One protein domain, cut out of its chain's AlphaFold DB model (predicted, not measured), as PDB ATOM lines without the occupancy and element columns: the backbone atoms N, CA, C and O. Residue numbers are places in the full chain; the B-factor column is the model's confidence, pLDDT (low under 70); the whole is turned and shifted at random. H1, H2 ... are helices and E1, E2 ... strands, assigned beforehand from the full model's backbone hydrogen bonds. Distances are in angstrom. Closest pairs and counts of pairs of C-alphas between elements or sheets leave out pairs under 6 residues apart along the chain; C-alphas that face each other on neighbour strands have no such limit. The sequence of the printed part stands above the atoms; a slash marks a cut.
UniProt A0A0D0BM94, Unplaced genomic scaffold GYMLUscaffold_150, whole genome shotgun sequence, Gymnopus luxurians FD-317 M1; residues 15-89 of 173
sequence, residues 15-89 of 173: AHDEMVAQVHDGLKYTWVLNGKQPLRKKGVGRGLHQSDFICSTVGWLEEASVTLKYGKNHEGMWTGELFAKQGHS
ATOM      1  N   ALA A  15     -59.078  18.028  -4.398       89.06
ATOM      2  CA  ALA A  15     -58.580  17.346  -5.584       89.06
ATOM      3  C   ALA A  15     -57.794  16.098  -5.175       89.06
ATOM      4  O   ALA A  15     -57.095  16.112  -4.163       89.06
ATOM      5  N   HIS A  16     -57.900  15.044  -5.974       90.25
ATOM      6  CA  HIS A  16     -57.175  13.786  -5.811       90.25
ATOM      7  C   HIS A  16     -56.418  13.480  -7.097       90.25
ATOM      8  O   HIS A  16     -56.942  13.751  -8.179       90.25
ATOM      9  N   ASP A  17     -55.203  12.951  -6.974       91.69
ATOM     10  CA  ASP A  17     -54.433  12.448  -8.112       91.69
ATOM     11  C   ASP A  17     -53.484  11.313  -7.691       91.69
ATOM     12  O   ASP A  17     -53.200  11.100  -6.505       91.69
ATOM     13  N   GLU A  18     -52.987  10.580  -8.685       90.50
ATOM     14  CA  GLU A  18     -52.081   9.448  -8.534       90.50
ATOM     15  C   GLU A  18     -50.787   9.678  -9.323       90.50
ATOM     16  O   GLU A  18     -50.788   9.986 -10.515       90.50
ATOM     17  N   MET A  19     -49.646   9.472  -8.664       89.75
ATOM     18  CA  MET A  19     -48.323   9.645  -9.252       89.75
ATOM     19  C   MET A  19     -47.489   8.377  -9.120       89.75
ATOM     20  O   MET A  19     -47.463   7.713  -8.085       89.75
ATOM     21  N   VAL A  20     -46.698   8.088 -10.152       87.06
ATOM     22  CA  VAL A  20     -45.674   7.046 -10.112       87.06
ATOM     23  C   VAL A  20     -44.288   7.658 -10.304       87.06
ATOM     24  O   VAL A  20     -43.990   8.225 -11.353       87.06
ATOM     25  N   ALA A  21     -43.415   7.491  -9.310       87.94
ATOM     26  CA  ALA A  21     -42.017   7.906  -9.360       87.94
ATOM     27  C   ALA A  21     -41.094   6.685  -9.435       87.94
ATOM     28  O   ALA A  21     -41.151   5.775  -8.605       87.94
ATOM     29  N   GLN A  22     -40.219   6.657 -10.437       86.00
ATOM     30  CA  GLN A  22     -39.319   5.536 -10.710       86.00
ATOM     31  C   GLN A  22     -37.864   5.955 -10.552       86.00
ATOM     32  O   GLN A  22     -37.487   7.059 -10.933       86.00
ATOM     33  N   VAL A  23     -37.030   5.053 -10.029       83.19
ATOM     34  CA  VAL A  23     -35.609   5.363  -9.789       83.19
ATOM     35  C   VAL A  23     -34.795   5.369 -11.093       83.19
ATOM     36  O   VAL A  23     -33.838   6.120 -11.228       83.19
ATOM     37  N   HIS A  24     -35.191   4.566 -12.088       77.06
ATOM     38  CA  HIS A  24     -34.493   4.449 -13.376       77.06
ATOM     39  C   HIS A  24     -32.993   4.090 -13.270       77.06
ATOM     40  O   HIS A  24     -32.209   4.464 -14.139       77.06
ATOM     41  N   ASP A  25     -32.596   3.276 -12.285       74.62
ATOM     42  CA  ASP A  25     -31.204   2.823 -12.057       74.62
ATOM     43  C   ASP A  25     -30.589   1.976 -13.199       74.62
ATOM     44  O   ASP A  25     -29.464   1.480 -13.105       74.62
ATOM     45  N   GLY A  26     -31.328   1.731 -14.283       71.56
ATOM     46  CA  GLY A  26     -30.849   0.943 -15.411       71.56
ATOM     47  C   GLY A  26     -29.772   1.680 -16.206       71.56
ATOM     48  O   GLY A  26     -29.991   2.793 -16.681       71.56
ATOM     49  N   LEU A  27     -28.630   1.024 -16.444       72.81
ATOM     50  CA  LEU A  27     -27.617   1.524 -17.377       72.81
ATOM     51  C   LEU A  27     -28.247   1.754 -18.761       72.81
ATOM     52  O   LEU A  27     -28.657   0.804 -19.436       72.81
ATOM     53  N   LYS A  28     -28.314   3.020 -19.200       71.69
ATOM     54  CA  LYS A  28     -28.852   3.387 -20.524       71.69
ATOM     55  C   LYS A  28     -28.056   2.703 -21.635       71.69
ATOM     56  O   LYS A  28     -28.639   2.039 -22.494       71.69
ATOM     57  N   TYR A  29     -26.732   2.747 -21.525       79.00
ATOM     58  CA  TYR A  29     -25.793   2.154 -22.471       79.00
ATOM     59  C   TYR A  29     -24.934   1.090 -21.789       79.00
ATOM     60  O   TYR A  29     -24.615   1.180 -20.605       79.00
ATOM     61  N   THR A  30     -24.572   0.052 -22.533       79.00
ATOM     62  CA  THR A  30     -23.681  -1.011 -22.063       79.00
ATOM     63  C   THR A  30     -22.838  -1.459 -23.241       79.00
ATOM     64  O   THR A  30     -23.363  -1.609 -24.342       79.00
ATOM     65  N   TRP A  31     -21.545  -1.668 -23.018       84.94
ATOM     66  CA  TRP A  31     -20.665  -2.233 -24.031       84.94
ATOM     67  C   TRP A  31     -20.931  -3.727 -24.160       84.94
ATOM     68  O   TRP A  31     -20.967  -4.449 -23.162       84.94
ATOM     69  N   VAL A  32     -21.142  -4.184 -25.390       87.62
ATOM     70  CA  VAL A  32     -21.460  -5.578 -25.685       87.62
ATOM     71  C   VAL A  32     -20.530  -6.081 -26.777       87.62
ATOM     72  O   VAL A  32     -20.264  -5.374 -27.746       87.62
ATOM     73  N   LEU A  33     -20.024  -7.302 -26.614       86.56
ATOM     74  CA  LEU A  33     -19.233  -7.971 -27.645       86.56
ATOM     75  C   LEU A  33     -20.095  -8.250 -28.882       86.56
ATOM     76  O   LEU A  33     -21.271  -8.597 -28.756       86.56
ATOM     77  N   ASN A  34     -19.490  -8.143 -30.068       88.31
ATOM     78  CA  ASN A  34     -20.180  -8.376 -31.334       88.31
ATOM     79  C   ASN A  34     -20.830  -9.775 -31.357       88.31
ATOM     80  O   ASN A  34     -20.195 -10.764 -30.989       88.31
ATOM     81  N   GLY A  35     -22.106  -9.848 -31.738       88.50
ATOM     82  CA  GLY A  35     -22.895 -11.086 -31.747       88.50
ATOM     83  C   GLY A  35     -23.462 -11.537 -30.392       88.50
ATOM     84  O   GLY A  35     -24.157 -12.550 -30.344       88.50
ATOM     85  N   LYS A  36     -23.219 -10.815 -29.289       85.31
ATOM     86  CA  LYS A  36     -23.898 -11.064 -28.006       85.31
ATOM     87  C   LYS A  36     -25.019 -10.051 -27.790       85.31
ATOM     88  O   LYS A  36     -24.869  -8.879 -28.110       85.31
ATOM     89  N   GLN A  37     -26.121 -10.488 -27.182       81.75
ATOM     90  CA  GLN A  37     -27.189  -9.604 -26.716       81.75
ATOM     91  C   GLN A  37     -27.474  -9.902 -25.237       81.75
ATOM     92  O   GLN A  37     -28.058 -10.940 -24.924       81.75
ATOM     93  N   PRO A  38     -27.036  -9.047 -24.295       78.94
ATOM     94  CA  PRO A  38     -27.312  -9.251 -22.886       78.94
ATOM     95  C   PRO A  38     -28.807  -9.073 -22.644       78.94
ATOM     96  O   PRO A  38     -29.395  -8.040 -22.976       78.94
ATOM     97  N   LEU A  39     -29.421 -10.088 -22.043       79.19
ATOM     98  CA  LEU A  39     -30.810 -10.022 -21.619       79.19
ATOM     99  C   LEU A  39     -30.937  -8.975 -20.511       79.19
ATOM    100  O   LEU A  39     -30.417  -9.141 -19.405       79.19
ATOM    101  N   ARG A  40     -31.632  -7.877 -20.811       73.69
ATOM    102  CA  ARG A  40     -31.994  -6.883 -19.803       73.69
ATOM    103  C   ARG A  40     -33.171  -7.403 -18.992       73.69
ATOM    104  O   ARG A  40     -34.106  -7.993 -19.535       73.69
ATOM    105  N   LYS A  41     -33.148  -7.150 -17.682       70.50
ATOM    106  CA  LYS A  41     -34.342  -7.337 -16.858       70.50
ATOM    107  C   LYS A  41     -35.444  -6.443 -17.426       70.50
ATOM    108  O   LYS A  41     -35.221  -5.257 -17.653       70.50
ATOM    109  N   LYS A  42     -36.617  -7.022 -17.671       68.56
ATOM    110  CA  LYS A  42     -37.804  -6.265 -18.062       68.56
ATOM    111  C   LYS A  42     -38.235  -5.403 -16.871       68.56
ATOM    112  O   LYS A  42     -38.434  -5.936 -15.782       68.56
ATOM    113  N   GLY A  43     -38.377  -4.097 -17.087       68.50
ATOM    114  CA  GLY A  43     -38.837  -3.147 -16.075       68.50
ATOM    115  C   GLY A  43     -37.774  -2.144 -15.626       68.50
ATOM    116  O   GLY A  43     -36.576  -2.323 -15.822       68.50
ATOM    117  N   VAL A  44     -38.258  -1.066 -15.024       70.12
ATOM    118  CA  VAL A  44     -37.522   0.175 -14.725       70.12
ATOM    119  C   VAL A  44     -36.931   0.198 -13.310       70.12
ATOM    120  O   VAL A  44     -36.352   1.193 -12.886       70.12
ATOM    121  N   GLY A  45     -37.014  -0.934 -12.603       75.25
ATOM    122  CA  GLY A  45     -36.528  -1.090 -11.237       75.25
ATOM    123  C   GLY A  45     -37.634  -0.903 -10.203       75.25
ATOM    124  O   GLY A  45     -38.786  -1.262 -10.446       75.25
ATOM    125  N   ARG A  46     -37.253  -0.402  -9.027       79.81
ATOM    126  CA  ARG A  46     -38.186  -0.040  -7.952       79.81
ATOM    127  C   ARG A  46     -38.874   1.283  -8.284       79.81
ATOM    128  O   ARG A  46     -38.299   2.122  -8.981       79.81
ATOM    129  N   GLY A  47     -40.069   1.473  -7.745       83.94
ATOM    130  CA  GLY A  47     -40.767   2.748  -7.803       83.94
ATOM    131  C   GLY A  47     -41.673   2.964  -6.599       83.94
ATOM    132  O   GLY A  47     -41.944   2.040  -5.825       83.94
ATOM    133  N   LEU A  48     -42.100   4.210  -6.456       87.44
ATOM    134  CA  LEU A  48     -43.118   4.658  -5.522       87.44
ATOM    135  C   LEU A  48     -44.374   4.967  -6.322       87.44
ATOM    136  O   LEU A  48     -44.305   5.640  -7.349       87.44
ATOM    137  N   HIS A  49     -45.499   4.450  -5.862       89.12
ATOM    138  CA  HIS A  49     -46.812   4.873  -6.303       89.12
ATOM    139  C   HIS A  49     -47.409   5.693  -5.161       89.12
ATOM    140  O   HIS A  49     -47.576   5.170  -4.064       89.12
ATOM    141  N   GLN A  50     -47.658   6.970  -5.403       89.88
ATOM    142  CA  GLN A  50     -48.207   7.916  -4.443       89.88
ATOM    143  C   GLN A  50     -49.637   8.264  -4.842       89.88
ATOM    144  O   GLN A  50     -49.899   8.511  -6.018       89.88
ATOM    145  N   SER A  51     -50.542   8.303  -3.873       91.31
ATOM    146  CA  SER A  51     -51.902   8.793  -4.055       91.31
ATOM    147  C   SER A  51     -52.220   9.816  -2.971       91.31
ATOM    148  O   SER A  51     -52.157   9.483  -1.786       91.31
ATOM    149  N   ASP A  52     -52.556  11.040  -3.378       91.44
ATOM    150  CA  ASP A  52     -52.660  12.201  -2.487       91.44
ATOM    151  C   ASP A  52     -53.953  12.989  -2.695       91.44
ATOM    152  O   ASP A  52     -54.549  12.988  -3.774       91.44
ATOM    153  N   PHE A  53     -54.342  13.732  -1.655       90.00
ATOM    154  CA  PHE A  53     -55.407  14.729  -1.719       90.00
ATOM    155  C   PHE A  53     -54.876  16.129  -1.415       90.00
ATOM    156  O   PHE A  53     -54.140  16.338  -0.446       90.00
ATOM    157  N   ILE A  54     -55.315  17.107  -2.202       90.94
ATOM    158  CA  ILE A  54     -55.053  18.528  -1.982       90.94
ATOM    159  C   ILE A  54     -56.386  19.237  -1.773       90.94
ATOM    160  O   ILE A  54     -57.230  19.325  -2.664       90.94
ATOM    161  N   CYS A  55     -56.565  19.765  -0.573       88.19
ATOM    162  CA  CYS A  55     -57.691  20.591  -0.198       88.19
ATOM    163  C   CYS A  55     -57.398  22.065  -0.493       88.19
ATOM    164  O   CYS A  55     -56.350  22.596  -0.129       88.19
ATOM    165  N   SER A  56     -58.361  22.754  -1.096       87.56
ATOM    166  CA  SER A  56     -58.264  24.189  -1.393       87.56
ATOM    167  C   SER A  56     -58.109  25.084  -0.155       87.56
ATOM    168  O   SER A  56     -57.595  26.193  -0.278       87.56
ATOM    169  N   THR A  57     -58.524  24.627   1.032       87.81
ATOM    170  CA  THR A  57     -58.490  25.434   2.264       87.81
ATOM    171  C   THR A  57     -57.294  25.141   3.163       87.81
ATOM    172  O   THR A  57     -56.780  26.059   3.797       87.81
ATOM    173  N   VAL A  58     -56.850  23.882   3.233       88.00
ATOM    174  CA  VAL A  58     -55.783  23.437   4.154       88.00
ATOM    175  C   VAL A  58     -54.550  22.880   3.441       88.00
ATOM    176  O   VAL A  58     -53.560  22.561   4.090       88.00
ATOM    177  N   GLY A  59     -54.574  22.796   2.109       91.88
ATOM    178  CA  GLY A  59     -53.482  22.235   1.321       91.88
ATOM    179  C   GLY A  59     -53.464  20.708   1.360       91.88
ATOM    180  O   GLY A  59     -54.502  20.059   1.248       91.88
ATOM    181  N   TRP A  60     -52.271  20.130   1.453       92.00
ATOM    182  CA  TRP A  60     -52.067  18.682   1.381       92.00
ATOM    183  C   TRP A  60     -52.630  17.952   2.609       92.00
ATOM    184  O   TRP A  60     -52.393  18.351   3.748       92.00
ATOM    185  N   LEU A  61     -53.365  16.864   2.365       89.19
ATOM    186  CA  LEU A  61     -53.943  16.008   3.399       89.19
ATOM    187  C   LEU A  61     -53.063  14.769   3.626       89.19
ATOM    188  O   LEU A  61     -53.317  13.699   3.071       89.19
ATOM    189  N   GLU A  62     -52.037  14.912   4.466       87.56
ATOM    190  CA  GLU A  62     -51.066  13.846   4.757       87.56
ATOM    191  C   GLU A  62     -51.734  12.573   5.309       87.56
ATOM    192  O   GLU A  62     -51.432  11.472   4.862       87.56
ATOM    193  N   GLU A  63     -52.718  12.702   6.205       85.25
ATOM    194  CA  GLU A  63     -53.415  11.549   6.805       85.25
ATOM    195  C   GLU A  63     -54.220  10.718   5.794       85.25
ATOM    196  O   GLU A  63     -54.459   9.531   6.010       85.25
ATOM    197  N   ALA A  64     -54.637  11.333   4.683       85.00
ATOM    198  CA  ALA A  64     -55.350  10.656   3.604       85.00
ATOM    199  C   ALA A  64     -54.403  10.102   2.527       85.00
ATOM    200  O   ALA A  64     -54.856   9.439   1.591       85.00
ATOM    201  N   SER A  65     -53.104  10.385   2.630       87.81
ATOM    202  CA  SER A  65     -52.103  10.051   1.620       87.81
ATOM    203  C   SER A  65     -51.653   8.600   1.748       87.81
ATOM    204  O   SER A  65     -51.434   8.094   2.849       87.81
ATOM    205  N   VAL A  66     -51.493   7.912   0.618       88.94
ATOM    206  CA  VAL A  66     -51.046   6.513   0.597       88.94
ATOM    207  C   VAL A  66     -49.867   6.358  -0.351       88.94
ATOM    208  O   VAL A  66     -49.941   6.690  -1.532       88.94
ATOM    209  N   THR A  67     -48.784   5.787   0.171       88.81
ATOM    210  CA  THR A  67     -47.585   5.455  -0.598       88.81
ATOM    211  C   THR A  67     -47.433   3.946  -0.690       88.81
ATOM    212  O   THR A  67     -47.233   3.286   0.325       88.81
ATOM    213  N   LEU A  68     -47.433   3.403  -1.904       87.75
ATOM    214  CA  LEU A  68     -47.091   2.009  -2.163       87.75
ATOM    215  C   LEU A  68     -45.698   1.912  -2.767       87.75
ATOM    216  O   LEU A  68     -45.356   2.583  -3.745       87.75
ATOM    217  N   LYS A  69     -44.889   1.006  -2.230       83.94
ATOM    218  CA  LYS A  69     -43.623   0.617  -2.862       83.94
ATOM    219  C   LYS A  69     -43.919  -0.518  -3.840       83.94
ATOM    220  O   LYS A  69     -44.580  -1.482  -3.469       83.94
ATOM    221  N   TYR A  70     -43.410  -0.449  -5.069       76.31
ATOM    222  CA  TYR A  70     -43.574  -1.528  -6.053       76.31
ATOM    223  C   TYR A  70     -42.233  -1.940  -6.686       76.31
ATOM    224  O   TYR A  70     -41.279  -1.163  -6.772       76.31
ATOM    225  N   GLY A  71     -42.122  -3.217  -7.072       72.69
ATOM    226  CA  GLY A  71     -40.875  -3.845  -7.525       72.69
ATOM    227  C   GLY A  71     -40.772  -5.306  -7.075       72.69
ATOM    228  O   GLY A  71     -41.765  -5.900  -6.663       72.69
ATOM    229  N   LYS A  72     -39.577  -5.913  -7.153       54.88
ATOM    230  CA  LYS A  72     -39.386  -7.331  -6.793       54.88
ATOM    231  C   LYS A  72     -39.617  -7.516  -5.278       54.88
ATOM    232  O   LYS A  72     -38.710  -7.245  -4.499       54.88
ATOM    233  N   ASN A  73     -40.825  -7.977  -4.923       60.12
ATOM    234  CA  ASN A  73     -41.360  -8.272  -3.579       60.12
ATOM    235  C   ASN A  73     -41.999  -7.104  -2.783       60.12
ATOM    236  O   ASN A  73     -41.935  -7.135  -1.557       60.12
ATOM    237  N   HIS A  74     -42.611  -6.092  -3.413       63.19
ATOM    238  CA  HIS A  74     -43.271  -4.990  -2.672       63.19
ATOM    239  C   HIS A  74     -44.811  -4.952  -2.806       63.19
ATOM    240  O   HIS A  74     -45.355  -5.690  -3.625       63.19
ATOM    241  N   GLU A  75     -45.464  -4.112  -1.976       66.25
ATOM    242  CA  GLU A  75     -46.903  -4.049  -1.594       66.25
ATOM    243  C   GLU A  75     -47.921  -4.130  -2.740       66.25
ATOM    244  O   GLU A  75     -49.070  -4.502  -2.515       66.25
ATOM    245  N   GLY A  76     -47.495  -3.851  -3.970       74.75
ATOM    246  CA  GLY A  76     -48.288  -4.048  -5.177       74.75
ATOM    247  C   GLY A  76     -48.374  -2.776  -6.003       74.75
ATOM    248  O   GLY A  76     -47.612  -1.833  -5.807       74.75
ATOM    249  N   MET A  77     -49.281  -2.773  -6.973       71.50
ATOM    250  CA  MET A  77     -49.659  -1.563  -7.699       71.50
ATOM    251  C   MET A  77     -50.951  -1.011  -7.111       71.50
ATOM    252  O   MET A  77     -51.695  -1.740  -6.455       71.50
ATOM    253  N   TRP A  78     -51.224   0.261  -7.381       77.06
ATOM    254  CA  TRP A  78     -52.514   0.842  -7.060       77.06
ATOM    255  C   TRP A  78     -53.638   0.089  -7.779       77.06
ATOM    256  O   TRP A  78     -53.504  -0.287  -8.947       77.06
ATOM    257  N   THR A  79     -54.725  -0.178  -7.062       78.56
ATOM    258  CA  THR A  79     -55.903  -0.882  -7.576       78.56
ATOM    259  C   THR A  79     -57.158  -0.094  -7.226       78.56
ATOM    260  O   THR A  79     -57.175   0.662  -6.256       78.56
ATOM    261  N   GLY A  80     -58.249  -0.324  -7.965       75.94
ATOM    262  CA  GLY A  80     -59.541   0.298  -7.649       75.94
ATOM    263  C   GLY A  80     -60.053  -0.028  -6.237       75.94
ATOM    264  O   GLY A  80     -60.769   0.770  -5.641       75.94
ATOM    265  N   GLU A  81     -59.644  -1.162  -5.658       81.94
ATOM    266  CA  GLU A  81     -59.963  -1.508  -4.268       81.94
ATOM    267  C   GLU A  81     -59.216  -0.610  -3.268       81.94
ATOM    268  O   GLU A  81     -59.786  -0.206  -2.255       81.94
ATOM    269  N   LEU A  82     -57.953  -0.274  -3.551       81.75
ATOM    270  CA  LEU A  82     -57.163   0.642  -2.726       81.75
ATOM    271  C   LEU A  82     -57.698   2.075  -2.822       81.75
ATOM    272  O   LEU A  82     -57.840   2.722  -1.787       81.75
ATOM    273  N   PHE A  83     -58.119   2.507  -4.015       78.81
ATOM    274  CA  PHE A  83     -58.838   3.771  -4.200       78.81
ATOM    275  C   PHE A  83     -60.120   3.826  -3.358       78.81
ATOM    276  O   PHE A  83     -60.328   4.758  -2.581       78.81
ATOM    277  N   ALA A  84     -60.964   2.790  -3.440       76.12
ATOM    278  CA  ALA A  84     -62.200   2.735  -2.666       76.12
ATOM    279  C   ALA A  84     -61.938   2.750  -1.151       76.12
ATOM    280  O   ALA A  84     -62.689   3.392  -0.420       76.12
ATOM    281  N   LYS A  85     -60.876   2.082  -0.677       80.56
ATOM    282  CA  LYS A  85     -60.470   2.106   0.738       80.56
ATOM    283  C   LYS A  85     -60.001   3.489   1.178       80.56
ATOM    284  O   LYS A  85     -60.401   3.928   2.251       80.56
ATOM    285  N   GLN A  86     -59.191   4.165   0.372       80.06
ATOM    286  CA  GLN A  86     -58.681   5.498   0.683       80.06
ATOM    287  C   GLN A  86     -59.811   6.541   0.733       80.06
ATOM    288  O   GLN A  86     -59.893   7.311   1.686       80.06
ATOM    289  N   GLY A  87     -60.720   6.530  -0.250       70.06
ATOM    290  CA  GLY A  87     -61.807   7.510  -0.350       70.06
ATOM    291  C   GLY A  87     -62.967   7.289   0.630       70.06
ATOM    292  O   GLY A  87     -63.523   8.253   1.146       70.06
ATOM    293  N   HIS A  88     -63.334   6.037   0.926       64.31
ATOM    294  CA  HIS A  88     -64.517   5.730   1.746       64.31
ATOM    295  C   HIS A  88     -64.237   5.522   3.239       64.31
ATOM    296  O   HIS A  88     -65.162   5.147   3.955       64.31
ATOM    297  N   SER A  89     -63.006   5.708   3.727       62.00
ATOM    298  CA  SER A  89     -62.671   5.415   5.136       62.00
ATOM    299  C   SER A  89     -62.406   6.655   5.993       62.00
ATOM    300  O   SER A  89     -62.238   6.527   7.205       62.00
TER     301      SER A  89
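This is residues 15 to 89 of the 173 residues of an uncharacterized protein of Gymnopus luxurians FD-317 M1 (UniProt A0A0D0BM94). A narrow sheet of three antiparallel strands has one short helix, H1, over one face, and the long loop between E1 and E2 reaches far beyond one end of the sheet, with residues 31 to 37 sticking out at its tip. That loop makes much of the length. The printed part has 75 residues, with E1, E2, E3 and H1 in that order along the chain and the sheet order E1 - E2 - E3. The class is mixed, helices and strands, with under half of the residues in named elements. The whole is extended, with a radius of gyration of the C-alphas of 18.0 A and spans of 60 by 24 by 14 A.

Look first at the inner strand E2, residues 47 to 55. Edge strand E1, residues 15 to 22, forms an antiparallel hairpin with it at 161 degrees; find N 19 and O 50, 2.8 A apart. Edge strand E3, residues 66 to 70, forms a hairpin with E2 at 167 degrees, with N 49 and O 68 2.8 A apart. The three make a meander, each strand the antiparallel neighbour of the one before. H1, residues 80 to 88, is on the sheet at a height of 10.3 A, over E2, and only just along the strands, at 28 degrees to E2 on the local plane. The closest C-alphas of H1 and E3 are those of Gln 86 and Val 66, 7.7 A apart. In H1 every O i to N i+4 pair is within hydrogen-bond range.

Find C-alpha 15 at (-58.580, 17.346, -5.584), where E1 begins its 23.2 A. E2 starts at C-alpha 47, (-40.767, 2.748, -7.803), and spans 25.7 A; E3 spans 12.8 A. H1 spans 11.9 A and ends at C-alpha 88, (-64.517, 5.730, 1.746).

The C-alphas farthest apart, of Gly 35 and Thr 57, are 61.3 A apart. The printed part has no cut; the link from E1 to E2 is long, with 24 residues. Confidence is under 70 at residues 42 to 43, 72 to 75 and 88 to 89.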